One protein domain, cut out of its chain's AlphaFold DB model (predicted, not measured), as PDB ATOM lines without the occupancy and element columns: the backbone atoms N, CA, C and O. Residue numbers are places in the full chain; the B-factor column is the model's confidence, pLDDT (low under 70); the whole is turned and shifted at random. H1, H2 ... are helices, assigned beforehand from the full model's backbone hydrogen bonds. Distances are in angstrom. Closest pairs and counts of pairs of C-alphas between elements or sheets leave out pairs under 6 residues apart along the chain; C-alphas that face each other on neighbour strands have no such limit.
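AT A GLANCE: This is residues 21 to 136 of the 268 residues of an uncharacterized protein of Melampsora larici-populina (strain 98AG31 / pathotype 3-4-7) (UniProt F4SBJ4). What shape do these atoms make? A helical hairpin, H1 and H2, opens as a narrow V, and H3 packs on H2 at a steep slant. A long loop, residues 87 to 122, leads away from these three to H4, whose residues 126 to 134 stick out with the last two printed residues. What is printed, and how compact is it? The printed part has 116 residues, with four named helices in the order H1, H2, H3, H4 and no named strand, and its class is all helix. It is only just compact, close to loose, with a radius of gyration of the C-alphas of 15.8 A and spans of 38 by 38 by 24 A.

IN THESE COORDINATES: Where are the first two helices? H1, residues 21 to 37, begins with C-alpha 21 at (61.788, -12.245, 36.260) and is 24.5 A long. H2, residues 42 to 58, is 24.0 A long. Where are the other two? H3 is residues 74 to 86, 18.4 A long. H4 is residues 123 to 134, with C-alpha 134 at (66.414, -17.989, 1.057).

HOW THE PARTS SIT: How do H1 and H2 stand? They touch and form a hairpin, with the closest C-alphas, of Glu 35 and Ala 45, 5.1 A apart. They run opposite ways at a shallow tilt of 33 degrees, only just short of steep, and H1 touches H2 with residues 31 to 35 alone. Where do H3 and H4 stand? H3 touches H2 at a steep tilt of 52 degrees, opposite ways, the closest C-alphas being those of Pro 44 and Lys 81, 4.9 A apart. H4 is apart from H1, H2 and H3. Are the helix backbones complete? In H1, H2, H3 and H4 every O i to N i+4 pair is within hydrogen-bond range.

THE WHOLE: How large is it? The C-alphas farthest apart, of Tyr 39 and Thr 135, are 45.7 A apart. Is it continuous? The printed part has no cut; the links H2 to H3, 15 residues, and H3 to H4, 36 residues, are long. Where is confidence low? The model's pLDDT is under 70 at residues 64 to 66, 116 to 119 and 121 to 136.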
ATOM      1  N   ALA A  21      61.673 -13.678  36.019       74.12
ATOM      2  CA  ALA A  21      61.788 -12.245  36.260       74.12
ATOM      3  C   ALA A  21      62.790 -11.882  37.382       74.12
ATOM      4  O   ALA A  21      63.614 -10.993  37.154       74.12
ATOM      5  N   PRO A  22      62.804 -12.538  38.562       79.81
ATOM      6  CA  PRO A  22      63.870 -12.355  39.550       79.81
ATOM      7  C   PRO A  22      65.276 -12.645  39.012       79.81
ATOM      8  O   PRO A  22      66.188 -11.859  39.251       79.81
ATOM      9  N   ARG A  23      65.447 -13.708  38.220       79.69
ATOM     10  CA  ARG A  23      66.747 -14.063  37.623       79.69
ATOM     11  C   ARG A  23      67.230 -12.997  36.637       79.69
ATOM     12  O   ARG A  23      68.406 -12.652  36.629       79.69
ATOM     13  N   LEU A  24      66.318 -12.400  35.866       81.69
ATOM     14  CA  LEU A  24      66.629 -11.273  34.980       81.69
ATOM     15  C   LEU A  24      67.045 -10.005  35.742       81.69
ATOM     16  O   LEU A  24      67.857  -9.235  35.229       81.69
ATOM     17  N   LYS A  25      66.521  -9.776  36.955       83.44
ATOM     18  CA  LYS A  25      66.993  -8.674  37.812       83.44
ATOM     19  C   LYS A  25      68.434  -8.903  38.257       83.44
ATOM     20  O   LYS A  25      69.248  -8.002  38.090       83.44
ATOM     21  N   ILE A  26      68.750 -10.110  38.726       85.94
ATOM     22  CA  ILE A  26      70.118 -10.487  39.120       85.94
ATOM     23  C   ILE A  26      71.063 -10.372  37.918       85.94
ATOM     24  O   ILE A  26      72.137  -9.792  38.019       85.94
ATOM     25  N   HIS A  27      70.638 -10.832  36.740       90.88
ATOM     26  CA  HIS A  27      71.417 -10.669  35.513       90.88
ATOM     27  C   HIS A  27      71.708  -9.199  35.193       90.88
ATOM     28  O   HIS A  27      72.838  -8.842  34.867       90.88
ATOM     29  N   LYS A  28      70.716  -8.313  35.340       88.88
ATOM     30  CA  LYS A  28      70.932  -6.871  35.175       88.88
ATOM     31  C   LYS A  28      71.972  -6.339  36.166       88.88
ATOM     32  O   LYS A  28      72.815  -5.537  35.778       88.88
ATOM     33  N   GLU A  29      71.931  -6.779  37.419       91.19
ATOM     34  CA  GLU A  29      72.930  -6.411  38.428       91.19
ATOM     35  C   GLU A  29      74.328  -6.917  38.044       91.19
ATOM     36  O   GLU A  29      75.285  -6.149  38.109       91.19
ATOM     37  N   ASN A  30      74.448  -8.145  37.533       91.50
ATOM     38  CA  ASN A  30      75.708  -8.694  37.026       91.50
ATOM     39  C   ASN A  30      76.295  -7.847  35.886       91.50
ATOM     40  O   ASN A  30      77.490  -7.541  35.892       91.50
ATOM     41  N   VAL A  31      75.458  -7.422  34.933       92.12
ATOM     42  CA  VAL A  31      75.865  -6.534  33.830       92.12
ATOM     43  C   VAL A  31      76.404  -5.204  34.375       92.12
ATOM     44  O   VAL A  31      77.481  -4.772  33.966       92.12
ATOM     45  N   LEU A  32      75.720  -4.600  35.353       92.25
ATOM     46  CA  LEU A  32      76.168  -3.357  35.999       92.25
ATOM     47  C   LEU A  32      77.473  -3.543  36.790       92.25
ATOM     48  O   LEU A  32      78.341  -2.671  36.779       92.25
ATOM     49  N   VAL A  33      77.659  -4.690  37.447       92.88
ATOM     50  CA  VAL A  33      78.919  -5.022  38.131       92.88
ATOM     51  C   VAL A  33      80.068  -5.131  37.128       92.88
ATOM     52  O   VAL A  33      81.176  -4.671  37.410       92.88
ATOM     53  N   ILE A  34      79.835  -5.710  35.948       90.69
ATOM     54  CA  ILE A  34      80.846  -5.789  34.883       90.69
ATOM     55  C   ILE A  34      81.190  -4.397  34.355       90.69
ATOM     56  O   ILE A  34      82.375  -4.101  34.184       90.69
ATOM     57  N   GLU A  35      80.189  -3.547  34.141       91.12
ATOM     58  CA  GLU A  35      80.372  -2.151  33.736       91.12
ATOM     59  C   GLU A  35      81.249  -1.397  34.745       91.12
ATOM     60  O   GLU A  35      82.279  -0.823  34.375       91.12
ATOM     61  N   ALA A  36      80.926  -1.501  36.038       90.44
ATOM     62  CA  ALA A  36      81.711  -0.910  37.118       90.44
ATOM     63  C   ALA A  36      83.152  -1.458  37.154       90.44
ATOM     64  O   ALA A  36      84.112  -0.684  37.212       90.44
ATOM     65  N   LYS A  37      83.333  -2.783  37.029       90.94
ATOM     66  CA  LYS A  37      84.659  -3.434  36.945       90.94
ATOM     67  C   LYS A  37      85.463  -2.994  35.717       90.94
ATOM     68  O   LYS A  37      86.684  -3.130  35.713       90.94
ATOM     69  N   CYS A  38      84.805  -2.506  34.670       89.38
ATOM     70  CA  CYS A  38      85.443  -2.006  33.455       89.38
ATOM     71  C   CYS A  38      85.605  -0.485  33.450       89.38
ATOM     72  O   CYS A  38      85.749   0.083  32.373       89.38
ATOM     73  N   TYR A  39      85.617   0.170  34.614       89.44
ATOM     74  CA  TYR A  39      85.743   1.627  34.735       89.44
ATOM     75  C   TYR A  39      84.573   2.396  34.097       89.44
ATOM     76  O   TYR A  39      84.782   3.443  33.490       89.44
ATOM     77  N   GLY A  40      83.350   1.866  34.201       86.81
ATOM     78  CA  GLY A  40      82.152   2.503  33.641       86.81
ATOM     79  C   GLY A  40      82.058   2.397  32.119       86.81
ATOM     80  O   GLY A  40      81.391   3.201  31.482       86.81
ATOM     81  N   LYS A  41      82.776   1.445  31.515       88.56
ATOM     82  CA  LYS A  41      82.731   1.219  30.070       88.56
ATOM     83  C   LYS A  41      81.530   0.364  29.724       88.56
ATOM     84  O   LYS A  41      81.419  -0.771  30.192       88.56
ATOM     85  N   TRP A  42      80.689   0.888  28.844       89.88
ATOM     86  CA  TRP A  42      79.450   0.242  28.437       89.88
ATOM     87  C   TRP A  42      79.671  -0.991  27.547       89.88
ATOM     88  O   TRP A  42      78.971  -1.997  27.671       89.88
ATOM     89  N   THR A  43      80.677  -0.961  26.668       90.94
ATOM     90  CA  THR A  43      80.869  -1.986  25.626       90.94
ATOM     91  C   THR A  43      81.158  -3.401  26.151       90.94
ATOM     92  O   THR A  43      80.517  -4.334  25.659       90.94
ATOM     93  N   PRO A  44      82.005  -3.631  27.178       91.69
ATOM     94  CA  PRO A  44      82.169  -4.968  27.756       91.69
ATOM     95  C   PRO A  44      80.892  -5.501  28.409       91.69
ATOM     96  O   PRO A  44      80.579  -6.683  28.279       91.69
ATOM     97  N   ALA A  45      80.149  -4.634  29.102       92.06
ATOM     98  CA  ALA A  45      78.926  -5.014  29.798       92.06
ATOM     99  C   ALA A  45      77.830  -5.429  28.807       92.06
ATOM    100  O   ALA A  45      77.205  -6.476  28.978       92.06
ATOM    101  N   MET A  46      77.661  -4.674  27.717       91.00
ATOM    102  CA  MET A  46      76.725  -5.018  26.645       91.00
ATOM    103  C   MET A  46      77.114  -6.311  25.913       91.00
ATOM    104  O   MET A  46      76.255  -7.157  25.665       91.00
ATOM    105  N   ARG A  47      78.400  -6.507  25.595       89.69
ATOM    106  CA  ARG A  47      78.871  -7.745  24.950       89.69
ATOM    107  C   ARG A  47      78.612  -8.969  25.827       89.69
ATOM    108  O   ARG A  47      78.146  -9.988  25.317       89.69
ATOM    109  N   TYR A  48      78.845  -8.852  27.135       92.25
ATOM    110  CA  TYR A  48      78.485  -9.897  28.092       92.25
ATOM    111  C   TYR A  48      76.974 -10.155  28.107       92.25
ATOM    112  O   TYR A  48      76.554 -11.304  28.004       92.25
ATOM    113  N   ASP A  49      76.157  -9.103  28.186       91.25
ATOM    114  CA  ASP A  49      74.695  -9.208  28.207       91.25
ATOM    115  C   ASP A  49      74.154  -9.977  26.990       91.25
ATOM    116  O   ASP A  49      73.354 -10.904  27.138       91.25
ATOM    117  N   ILE A  50      74.647  -9.656  25.790       87.56
ATOM    118  CA  ILE A  50      74.274 -10.347  24.548       87.56
ATOM    119  C   ILE A  50      74.737 -11.805  24.568       87.56
ATOM    120  O   ILE A  50      73.937 -12.700  24.285       87.56
ATOM    121  N   ALA A  51      76.008 -12.058  24.896       86.06
ATOM    122  CA  ALA A  51      76.576 -13.404  24.883       86.06
ATOM    123  C   ALA A  51      75.889 -14.324  25.903       86.06
ATOM    124  O   ALA A  51      75.552 -15.465  25.583       86.06
ATOM    125  N   HIS A  52      75.630 -13.818  27.109       87.25
ATOM    126  CA  HIS A  52      74.982 -14.570  28.179       87.25
ATOM    127  C   HIS A  52      73.527 -14.882  27.840       87.25
ATOM    128  O   HIS A  52      73.110 -16.035  27.941       87.25
ATOM    129  N   ARG A  53      72.760 -13.898  27.345       84.25
ATOM    130  CA  ARG A  53      71.380 -14.149  26.901       84.25
ATOM    131  C   ARG A  53      71.340 -15.158  25.761       84.25
ATOM    132  O   ARG A  53      70.544 -16.087  25.832       84.25
ATOM    133  N   ARG A  54      72.196 -15.025  24.746       81.31
ATOM    134  CA  ARG A  54      72.265 -16.019  23.665       81.31
ATOM    135  C   ARG A  54      72.535 -17.412  24.205       81.31
ATOM    136  O   ARG A  54      71.784 -18.323  23.894       81.31
ATOM    137  N   ASN A  55      73.521 -17.561  25.088       80.25
ATOM    138  CA  ASN A  55      73.836 -18.857  25.674       80.25
ATOM    139  C   ASN A  55      72.628 -19.463  26.410       80.25
ATOM    140  O   ASN A  55      72.258 -20.602  26.148       80.25
ATOM    141  N   VAL A  56      71.955 -18.685  27.261       79.44
ATOM    142  CA  VAL A  56      70.818 -19.185  28.049       79.44
ATOM    143  C   VAL A  56      69.591 -19.514  27.189       79.44
ATOM    144  O   VAL A  56      68.862 -20.467  27.473       79.44
ATOM    145  N   TRP A  57      69.331 -18.728  26.144       75.88
ATOM    146  CA  TRP A  57      68.135 -18.898  25.319       75.88
ATOM    147  C   TRP A  57      68.318 -19.913  24.188       75.88
ATOM    148  O   TRP A  57      67.361 -20.633  23.895       75.88
ATOM    149  N   GLU A  58      69.514 -20.006  23.603       74.62
ATOM    150  CA  GLU A  58      69.829 -20.897  22.479       74.62
ATOM    151  C   GLU A  58      70.262 -22.295  22.942       74.62
ATOM    152  O   GLU A  58      69.914 -23.284  22.297       74.62
ATOM    153  N   ASN A  59      70.959 -22.411  24.080       71.44
ATOM    154  CA  ASN A  59      71.416 -23.701  24.591       71.44
ATOM    155  C   ASN A  59      70.506 -24.198  25.717       71.44
ATOM    156  O   ASN A  59      70.306 -23.541  26.738       71.44
ATOM    157  N   ARG A  60      69.969 -25.406  25.537       72.69
ATOM    158  CA  ARG A  60      69.329 -26.163  26.614       72.69
ATOM    159  C   ARG A  60      70.355 -27.056  27.296       72.69
ATOM    160  O   ARG A  60      71.269 -27.574  26.647       72.69
ATOM    161  N   LEU A  61      70.188 -27.223  28.600       74.62
ATOM    162  CA  LEU A  61      70.933 -28.199  29.379       74.62
ATOM    163  C   LEU A  61      70.572 -29.631  28.914       74.62
ATOM    164  O   LEU A  61      69.585 -29.816  28.194       74.62
ATOM    165  N   PRO A  62      71.373 -30.658  29.259       73.56
ATOM    166  CA  PRO A  62      71.134 -32.043  28.825       73.56
ATOM    167  C   PRO A  62      69.770 -32.605  29.249       73.56
ATOM    168  O   PRO A  62      69.235 -33.495  28.598       73.56
ATOM    169  N   ASP A  63      69.212 -32.065  30.329       71.81
ATOM    170  CA  ASP A  63      67.881 -32.345  30.871       71.81
ATOM    171  C   ASP A  63      66.749 -31.591  30.137       71.81
ATOM    172  O   ASP A  63      65.576 -31.750  30.468       71.81
ATOM    173  N   GLY A  64      67.081 -30.760  29.143       67.88
ATOM    174  CA  GLY A  64      66.140 -29.918  28.405       67.88
ATOM    175  C   GLY A  64      65.751 -28.623  29.126       67.88
ATOM    176  O   GLY A  64      64.962 -27.847  28.577       67.88
ATOM    177  N   SER A  65      66.298 -28.352  30.314       68.50
ATOM    178  CA  SER A  65      66.004 -27.136  31.072       68.50
ATOM    179  C   SER A  65      66.795 -25.926  30.549       68.50
ATOM    180  O   SER A  65      67.772 -26.045  29.799       68.50
ATOM    181  N   MET A  66      66.326 -24.721  30.883       68.12
ATOM    182  CA  MET A  66      67.059 -23.486  30.602       68.12
ATOM    183  C   MET A  66      68.180 -23.298  31.619       68.12
ATOM    184  O   MET A  66      67.954 -23.446  32.820       68.12
ATOM    185  N   ALA A  67      69.357 -22.890  31.142       72.44
ATOM    186  CA  ALA A  67      70.429 -22.450  32.026       72.44
ATOM    187  C   ALA A  67      69.965 -21.267  32.897       72.44
ATOM    188  O   ALA A  67      69.106 -20.472  32.503       72.44
ATOM    189  N   ASP A  68      70.520 -21.145  34.101       76.81
ATOM    190  CA  ASP A  68      70.149 -20.052  34.990       76.81
ATOM    191  C   ASP A  68      70.694 -18.711  34.477       76.81
ATOM    192  O   ASP A  68      71.901 -18.477  34.453       76.81
ATOM    193  N   VAL A  69      69.784 -17.811  34.089       78.88
ATOM    194  CA  VAL A  69      70.121 -16.459  33.623       78.88
ATOM    195  C   VAL A  69      70.798 -15.641  34.729       78.88
ATOM    196  O   VAL A  69      71.636 -14.796  34.425       78.88
ATOM    197  N   GLY A  70      70.452 -15.872  36.000       79.44
ATOM    198  CA  GLY A  70      70.940 -15.067  37.125       79.44
ATOM    199  C   GLY A  70      72.391 -15.352  37.522       79.44
ATOM    200  O   GLY A  70      73.017 -14.527  38.185       79.44
ATOM    201  N   MET A  71      72.949 -16.490  37.108       81.50
ATOM    202  CA  MET A  71      74.326 -16.867  37.418       81.50
ATOM    203  C   MET A  71      75.321 -16.074  36.567       81.50
ATOM    204  O   MET A  71      75.288 -16.128  35.337       81.50
ATOM    205  N   LEU A  72      76.237 -15.358  37.227       84.44
ATOM    206  CA  LEU A  72      77.346 -14.680  36.561       84.44
ATOM    207  C   LEU A  72      78.293 -15.725  35.959       84.44
ATOM    208  O   LEU A  72      78.800 -16.594  36.663       84.44
ATOM    209  N   ASN A  73      78.572 -15.599  34.664       86.25
ATOM    210  CA  ASN A  73      79.595 -16.393  33.994       86.25
ATOM    211  C   ASN A  73      80.857 -15.538  33.817       86.25
ATOM    212  O   ASN A  73      80.907 -14.654  32.958       86.25
ATOM    213  N   GLU A  74      81.860 -15.784  34.658       88.81
ATOM    214  CA  GLU A  74      83.094 -14.994  34.693       88.81
ATOM    215  C   GLU A  74      83.917 -15.134  33.407       88.81
ATOM    216  O   GLU A  74      84.422 -14.132  32.903       88.81
ATOM    217  N   GLU A  75      83.962 -16.327  32.808       87.56
ATOM    218  CA  GLU A  75      84.683 -16.572  31.553       87.56
ATOM    219  C   GLU A  75      84.095 -15.748  30.400       87.56
ATOM    220  O   GLU A  75      84.822 -15.121  29.625       87.56
ATOM    221  N   LEU A  76      82.760 -15.690  30.306       86.06
ATOM    222  CA  LEU A  76      82.085 -14.840  29.323       86.06
ATOM    223  C   LEU A  76      82.345 -13.356  29.588       86.06
ATOM    224  O   LEU A  76      82.480 -12.584  28.639       86.06
ATOM    225  N   ALA A  77      82.422 -12.946  30.853       89.31
ATOM    226  CA  ALA A  77      82.703 -11.561  31.210       89.31
ATOM    227  C   ALA A  77      84.139 -11.155  30.839       89.31
ATOM    228  O   ALA A  77      84.350 -10.053  30.328       89.31
ATOM    229  N   GLU A  78      85.129 -12.020  31.057       89.62
ATOM    230  CA  GLU A  78      86.510 -11.778  30.621       89.62
ATOM    231  C   GLU A  78      86.615 -11.725  29.101       89.62
ATOM    232  O   GLU A  78      87.178 -10.776  28.550       89.62
ATOM    233  N   ARG A  79      85.975 -12.671  28.413       88.19
ATOM    234  CA  ARG A  79      85.947 -12.702  26.953       88.19
ATOM    235  C   ARG A  79      85.291 -11.462  26.357       88.19
ATOM    236  O   ARG A  79      85.840 -10.869  25.435       88.19
ATOM    237  N   ALA A  80      84.186 -10.997  26.936       90.06
ATOM    238  CA  ALA A  80      83.535  -9.760  26.516       90.06
ATOM    239  C   ALA A  80      84.461  -8.534  26.637       90.06
ATOM    240  O   ALA A  80      84.410  -7.636  25.792       90.06
ATOM    241  N   LYS A  81      85.343  -8.494  27.648       90.81
ATOM    242  CA  LYS A  81      86.368  -7.442  27.771       90.81
ATOM    243  C   LYS A  81      87.443  -7.563  26.697       90.81
ATOM    244  O   LYS A  81      87.891  -6.540  26.182       90.81
ATOM    245  N   GLU A  82      87.895  -8.775  26.395       89.06
ATOM    246  CA  GLU A  82      88.874  -9.003  25.331       89.06
ATOM    247  C   GLU A  82      88.318  -8.625  23.963       89.06
ATOM    248  O   GLU A  82      88.992  -7.925  23.209       89.06
ATOM    249  N   ASP A  83      87.081  -9.014  23.675       86.75
ATOM    250  CA  ASP A  83      86.416  -8.687  22.421       86.75
ATOM    251  C   ASP A  83      86.221  -7.177  22.300       86.75
ATOM    252  O   ASP A  83      86.547  -6.599  21.266       86.75
ATOM    253  N   ALA A  84      85.810  -6.495  23.373       87.62
ATOM    254  CA  ALA A  84      85.710  -5.037  23.356       87.62
ATOM    255  C   ALA A  84      87.057  -4.353  23.029       87.62
ATOM    256  O   ALA A  84      87.141  -3.362  22.297       87.62
ATOM    257  N   LYS A  85      88.164  -4.898  23.552       89.00
ATOM    258  CA  LYS A  85      89.513  -4.423  23.203       89.00
ATOM    259  C   LYS A  85      89.857  -4.737  21.747       89.00
ATOM    260  O   LYS A  85      90.434  -3.885  21.077       89.00
ATOM    261  N   HIS A  86      89.490  -5.920  21.260       87.88
ATOM    262  CA  HIS A  86      89.748  -6.357  19.890       87.88
ATOM    263  C   HIS A  86      89.023  -5.484  18.857       87.88
ATOM    264  O   HIS A  86      89.638  -5.035  17.893       87.88
ATOM    265  N   PHE A  87      87.751  -5.164  19.100       83.00
ATOM    266  CA  PHE A  87      86.941  -4.302  18.233       83.00
ATOM    267  C   PHE A  87      87.199  -2.800  18.438       83.00
ATOM    268  O   PHE A  87      86.559  -1.969  17.796       83.00
ATOM    269  N   ASN A  88      88.150  -2.432  19.307       85.88
ATOM    270  CA  ASN A  88      88.529  -1.048  19.607       85.88
ATOM    271  C   ASN A  88      87.351  -0.157  20.070       85.88
ATOM    272  O   ASN A  88      87.386   1.073  19.938       85.88
ATOM    273  N   ASP A  89      86.310  -0.775  20.633       86.25
ATOM    274  CA  ASP A  89      85.132  -0.111  21.197       86.25
ATOM    275  C   ASP A  89      85.248   0.047  22.730       86.25
ATOM    276  O   ASP A  89      84.456   0.746  23.362       86.25
ATOM    277  N   TYR A  90      86.316  -0.495  23.329       88.00
ATOM    278  CA  TYR A  90      86.672  -0.347  24.746       88.00
ATOM    279  C   TYR A  90      86.981   1.100  25.179       88.00
ATOM    280  O   TYR A  90      87.267   1.362  26.347       88.00
ATOM    281  N   LYS A  91      87.008   2.062  24.257       88.81
ATOM    282  CA  LYS A  91      87.264   3.480  24.557       88.81
ATOM    283  C   LYS A  91      85.994   4.276  24.864       88.81
ATOM    284  O   LYS A  91      86.105   5.386  25.375       88.81
ATOM    285  N   TYR A  92      84.822   3.733  24.548       86.94
ATOM    286  CA  TYR A  92      83.557   4.442  24.704       86.94
ATOM    287  C   TYR A  92      82.971   4.215  26.097       86.94
ATOM    288  O   TYR A  92      82.901   3.086  26.585       86.94
ATOM    289  N   ILE A  93      82.594   5.322  26.737       87.44
ATOM    290  CA  ILE A  93      81.881   5.326  28.018       87.44
ATOM    291  C   ILE A  93      80.394   5.097  27.747       87.44
ATOM    292  O   ILE A  93      79.806   4.200  28.332       87.44
ATOM    293  N   ASP A  94      79.831   5.833  26.786       87.81
ATOM    294  CA  ASP A  94      78.447   5.673  26.337       87.81
ATOM    295  C   ASP A  94      78.305   4.594  25.254       87.81
ATOM    296  O   ASP A  94      79.294   4.116  24.701       87.81
ATOM    297  N   ASN A  95      77.061   4.239  24.912       87.44
ATOM    298  CA  ASN A  95      76.739   3.282  23.852       87.44
ATOM    299  C   ASN A  95      77.150   3.819  22.459       87.44
ATOM    300  O   ASN A  95      76.425   4.648  21.897       87.44
ATOM    301  N   PRO A  96      78.239   3.328  21.833       87.75
ATOM    302  CA  PRO A  96      78.678   3.833  20.533       87.75
ATOM    303  C   PRO A  96      77.800   3.342  19.371       87.75
ATOM    304  O   PRO A  96      77.897   3.881  18.270       87.75
ATOM    305  N   TYR A  97      76.946   2.347  19.623       86.94
ATOM    306  CA  TYR A  97      76.059   1.697  18.661       86.94
ATOM    307  C   TYR A  97      74.655   2.307  18.624       86.94
ATOM    308  O   TYR A  97      73.807   1.847  17.860       86.94
ATOM    309  N   ALA A  98      74.382   3.302  19.472       85.25
ATOM    310  CA  ALA A  98      73.129   4.038  19.427       85.25
ATOM    311  C   ALA A  98      73.019   4.847  18.128       85.25
ATOM    312  O   ALA A  98      74.023   5.269  17.547       85.25
ATOM    313  N   PHE A  99      71.787   5.093  17.692       79.69
ATOM    314  CA  PHE A  99      71.526   5.944  16.539       79.69
ATOM    315  C   PHE A  99      72.159   7.335  16.728       79.69
ATOM    316  O   PHE A  99      72.009   7.956  17.780       79.69
ATOM    317  N   GLY A 100      72.870   7.815  15.709       82.62
ATOM    318  CA  GLY A 100      73.618   9.073  15.722       82.62
ATOM    319  C   GLY A 100      75.053   8.979  16.254       82.62
ATOM    320  O   GLY A 100      75.784   9.964  16.156       82.62
ATOM    321  N   ASN A 101      75.483   7.825  16.780       86.62
ATOM    322  CA  ASN A 101      76.837   7.640  17.310       86.62
ATOM    323  C   ASN A 101      77.806   7.009  16.294       86.62
ATOM    324  O   ASN A 101      77.437   6.559  15.210       86.62
ATOM    325  N   VAL A 102      79.091   6.993  16.666       86.94
ATOM    326  CA  VAL A 102      80.232   6.668  15.788       86.94
ATOM    327  C   VAL A 102      80.190   5.240  15.224       86.94
ATOM    328  O   VAL A 102      80.790   4.986  14.185       86.94
ATOM    329  N   MET A 103      79.501   4.310  15.889       85.94
ATOM    330  CA  MET A 103      79.403   2.902  15.489       85.94
ATOM    331  C   MET A 103      77.958   2.477  15.200       85.94
ATOM    332  O   MET A 103      77.651   1.290  15.245       85.94
ATOM    333  N   GLN A 104      77.059   3.419  14.886       86.88
ATOM    334  CA  GLN A 104      75.643   3.120  14.618       86.88
ATOM    335  C   GLN A 104      75.424   2.080  13.504       86.88
ATOM    336  O   GLN A 104      74.431   1.357  13.515       86.88
ATOM    337  N   ASN A 105      76.347   1.997  12.546       85.06
ATOM    338  CA  ASN A 105      76.299   1.084  11.409       85.06
ATOM    339  C   ASN A 105      77.173  -0.162  11.612       85.06
ATOM    340  O   ASN A 105      77.332  -0.940  10.683       85.06
ATOM    341  N   ILE A 106      77.764  -0.361  12.790       85.81
ATOM    342  CA  ILE A 106      78.585  -1.536  13.083       85.81
ATOM    343  C   ILE A 106      77.790  -2.452  14.002       85.81
ATOM    344  O   ILE A 106      77.220  -2.017  14.998       85.81
ATOM    345  N   SER A 107      77.765  -3.737  13.687       82.75
ATOM    346  CA  SER A 107      77.167  -4.736  14.554       82.75
ATOM    347  C   SER A 107      78.013  -4.938  15.816       82.75
ATOM    348  O   SER A 107      79.178  -5.335  15.717       82.75
ATOM    349  N   PRO A 108      77.441  -4.782  17.020       79.38
ATOM    350  CA  PRO A 108      78.143  -5.078  18.270       79.38
ATOM    351  C   PRO A 108      78.435  -6.576  18.447       79.38
ATOM    352  O   PRO A 108      79.215  -6.961  19.315       79.38
ATOM    353  N   ILE A 109      77.810  -7.433  17.636       77.38
ATOM    354  CA  ILE A 109      77.860  -8.889  17.776       77.38
ATOM    355  C   ILE A 109      79.058  -9.475  17.026       77.38
ATOM    356  O   ILE A 109      79.866 -10.185  17.615       77.38
ATOM    357  N   ASN A 110      79.163  -9.175  15.733       74.44
ATOM    358  CA  ASN A 110      80.170  -9.733  14.826       74.44
ATOM    359  C   ASN A 110      81.143  -8.670  14.286       74.44
ATOM    360  O   ASN A 110      82.124  -9.024  13.641       74.44
ATOM    361  N   GLY A 111      80.904  -7.383  14.559       76.75
ATOM    362  CA  GLY A 111      81.727  -6.287  14.047       76.75
ATOM    363  C   GLY A 111      81.502  -5.972  12.567       76.75
ATOM    364  O   GLY A 111      82.280  -5.210  11.999       76.75
ATOM    365  N   GLU A 112      80.472  -6.539  11.930       80.56
ATOM    366  CA  GLU A 112      80.154  -6.248  10.531       80.56
ATOM    367  C   GLU A 112      79.662  -4.811  10.359       80.56
ATOM    368  O   GLU A 112      78.848  -4.321  11.144       80.56
ATOM    369  N   THR A 113      80.156  -4.146   9.317       83.38
ATOM    370  CA  THR A 113      79.774  -2.776   8.973       83.38
ATOM    371  C   THR A 113      78.662  -2.796   7.931       83.38
ATOM    372  O   THR A 113      78.862  -3.231   6.798       83.38
ATOM    373  N   TYR A 114      77.501  -2.282   8.313       80.12
ATOM    374  CA  TYR A 114      76.353  -2.053   7.454       80.12
ATOM    375  C   TYR A 114      76.487  -0.737   6.665       80.12
ATOM    376  O   TYR A 114      77.275   0.145   7.038       80.12
ATOM    377  N   PRO A 115      75.725  -0.582   5.563       80.25
ATOM    378  CA  PRO A 115      75.677   0.663   4.799       80.25
ATOM    379  C   PRO A 115      75.383   1.880   5.689       80.25
ATOM    380  O   PRO A 115      74.659   1.764   6.670       80.25
ATOM    381  N   GLU A 116      75.889   3.064   5.331       65.06
ATOM    382  CA  GLU A 116      75.824   4.286   6.166       65.06
ATOM    383  C   GLU A 116      74.401   4.735   6.562       65.06
ATOM    384  O   GLU A 116      74.235   5.507   7.505       65.06
ATOM    385  N   HIS A 117      73.371   4.240   5.870       65.50
ATOM    386  CA  HIS A 117      71.957   4.519   6.152       65.50
ATOM    387  C   HIS A 117      71.228   3.378   6.878       65.50
ATOM    388  O   HIS A 117      70.021   3.466   7.094       65.50
ATOM    389  N   ALA A 118      71.942   2.314   7.244       65.69
ATOM    390  CA  ALA A 118      71.417   1.172   7.972       65.69
ATOM    391  C   ALA A 118      72.086   1.089   9.350       65.69
ATOM    392  O   ALA A 118      73.310   1.040   9.463       65.69
ATOM    393  N   SER A 119      71.279   1.070  10.408       69.50
ATOM    394  CA  SER A 119      71.739   0.661  11.727       69.50
ATOM    395  C   SER A 119      71.662  -0.852  11.875       69.50
ATOM    396  O   SER A 119      70.835  -1.529  11.260       69.50
ATOM    397  N   TRP A 120      72.531  -1.378  12.731       72.94
ATOM    398  CA  TRP A 120      72.580  -2.804  13.054       72.94
ATOM    399  C   TRP A 120      71.287  -3.324  13.718       72.94
ATOM    400  O   TRP A 120      71.070  -4.532  13.745       72.94
ATOM    401  N   ASP A 121      70.450  -2.435  14.266       65.62
ATOM    402  CA  ASP A 121      69.198  -2.758  14.962       65.62
ATOM    403  C   ASP A 121      67.934  -2.604  14.092       65.62
ATOM    404  O   ASP A 121      66.826  -2.872  14.563       65.62
ATOM    405  N   LEU A 122      68.064  -2.199  12.820       66.88
ATOM    406  CA  LEU A 122      66.918  -2.094  11.917       66.88
ATOM    407  C   LEU A 122      66.448  -3.483  11.479       66.88
ATOM    408  O   LEU A 122      67.168  -4.225  10.812       66.88
ATOM    409  N   ASN A 123      65.177  -3.787  11.760       54.47
ATOM    410  CA  ASN A 123      64.509  -5.033  11.355       54.47
ATOM    411  C   ASN A 123      64.628  -5.345   9.852       54.47
ATOM    412  O   ASN A 123      64.613  -6.511   9.465       54.47
ATOM    413  N   ASN A 124      64.782  -4.326   9.001       49.50
ATOM    414  CA  ASN A 124      64.915  -4.516   7.556       49.50
ATOM    415  C   ASN A 124      66.220  -5.238   7.172       49.50
ATOM    416  O   ASN A 124      66.235  -5.983   6.201       49.50
ATOM    417  N   VAL A 125      67.284  -5.107   7.970       50.94
ATOM    418  CA  VAL A 125      68.580  -5.755   7.710       50.94
ATOM    419  C   VAL A 125      68.510  -7.272   7.935       50.94
ATOM    420  O   VAL A 125      69.129  -8.038   7.198       50.94
ATOM    421  N   LEU A 126      67.704  -7.722   8.905       48.38
ATOM    422  CA  LEU A 126      67.417  -9.144   9.146       48.38
ATOM    423  C   LEU A 126      66.568  -9.761   8.027       48.38
ATOM    424  O   LEU A 126      66.775 -10.917   7.665       48.38
ATOM    425  N   ILE A 127      65.628  -8.993   7.473       49.22
ATOM    426  CA  ILE A 127      64.779  -9.451   6.368       49.22
ATOM    427  C   ILE A 127      65.602  -9.561   5.086       49.22
ATOM    428  O   ILE A 127      65.492 -10.574   4.403       49.22
ATOM    429  N   ASP A 128      66.467  -8.590   4.793       45.12
ATOM    430  CA  ASP A 128      67.295  -8.624   3.585       45.12
ATOM    431  C   ASP A 128      68.352  -9.738   3.645       45.12
ATOM    432  O   ASP A 128      68.522 -10.459   2.666       45.12
ATOM    433  N   THR A 129      68.977  -9.989   4.803       51.84
ATOM    434  CA  THR A 129      69.914 -11.123   4.968       51.84
ATOM    435  C   THR A 129      69.218 -12.487   4.932       51.84
ATOM    436  O   THR A 129      69.726 -13.422   4.310       51.84
ATOM    437  N   GLN A 130      68.032 -12.634   5.535       47.06
ATOM    438  CA  GLN A 130      67.260 -13.879   5.434       47.06
ATOM    439  C   GLN A 130      66.700 -14.096   4.025       47.06
ATOM    440  O   GLN A 130      66.725 -15.226   3.532       47.06
ATOM    441  N   ALA A 131      66.250 -13.036   3.351       47.91
ATOM    442  CA  ALA A 131      65.816 -13.089   1.962       47.91
ATOM    443  C   ALA A 131      66.983 -13.426   1.025       47.91
ATOM    444  O   ALA A 131      66.795 -14.198   0.088       47.91
ATOM    445  N   GLU A 132      68.195 -12.937   1.284       49.75
ATOM    446  CA  GLU A 132      69.377 -13.267   0.484       49.75
ATOM    447  C   GLU A 132      69.806 -14.739   0.658       49.75
ATOM    448  O   GLU A 132      70.134 -15.402  -0.331       49.75
ATOM    449  N   MET A 133      69.692 -15.300   1.872       49.44
ATOM    450  CA  MET A 133      69.927 -16.732   2.125       49.44
ATOM    451  C   MET A 133      68.824 -17.646   1.561       49.44
ATOM    452  O   MET A 133      69.126 -18.741   1.090       49.44
ATOM    453  N   LEU A 134      67.556 -17.214   1.572       50.38
ATOM    454  CA  LEU A 134      66.414 -17.989   1.057       50.38
ATOM    455  C   LEU A 134      66.252 -17.905  -0.467       50.38
ATOM    456  O   LEU A 134      65.734 -18.838  -1.076       50.38
ATOM    457  N   THR A 135      66.691 -16.814  -1.100       50.78
ATOM    458  CA  THR A 135      66.577 -16.632  -2.561       50.78
ATOM    459  C   THR A 135      67.807 -17.100  -3.341       50.78
ATOM    460  O   THR A 135      67.802 -17.032  -4.570       50.78
ATOM    461  N   GLY A 136      68.852 -17.596  -2.664       48.53
ATOM    462  CA  GLY A 136      70.003 -18.249  -3.303       48.53
ATOM    463  C   GLY A 136      70.793 -17.358  -4.270       48.53
ATOM    464  O   GLY A 136      71.575 -17.863  -5.078       48.53
TER     465      GLY A 136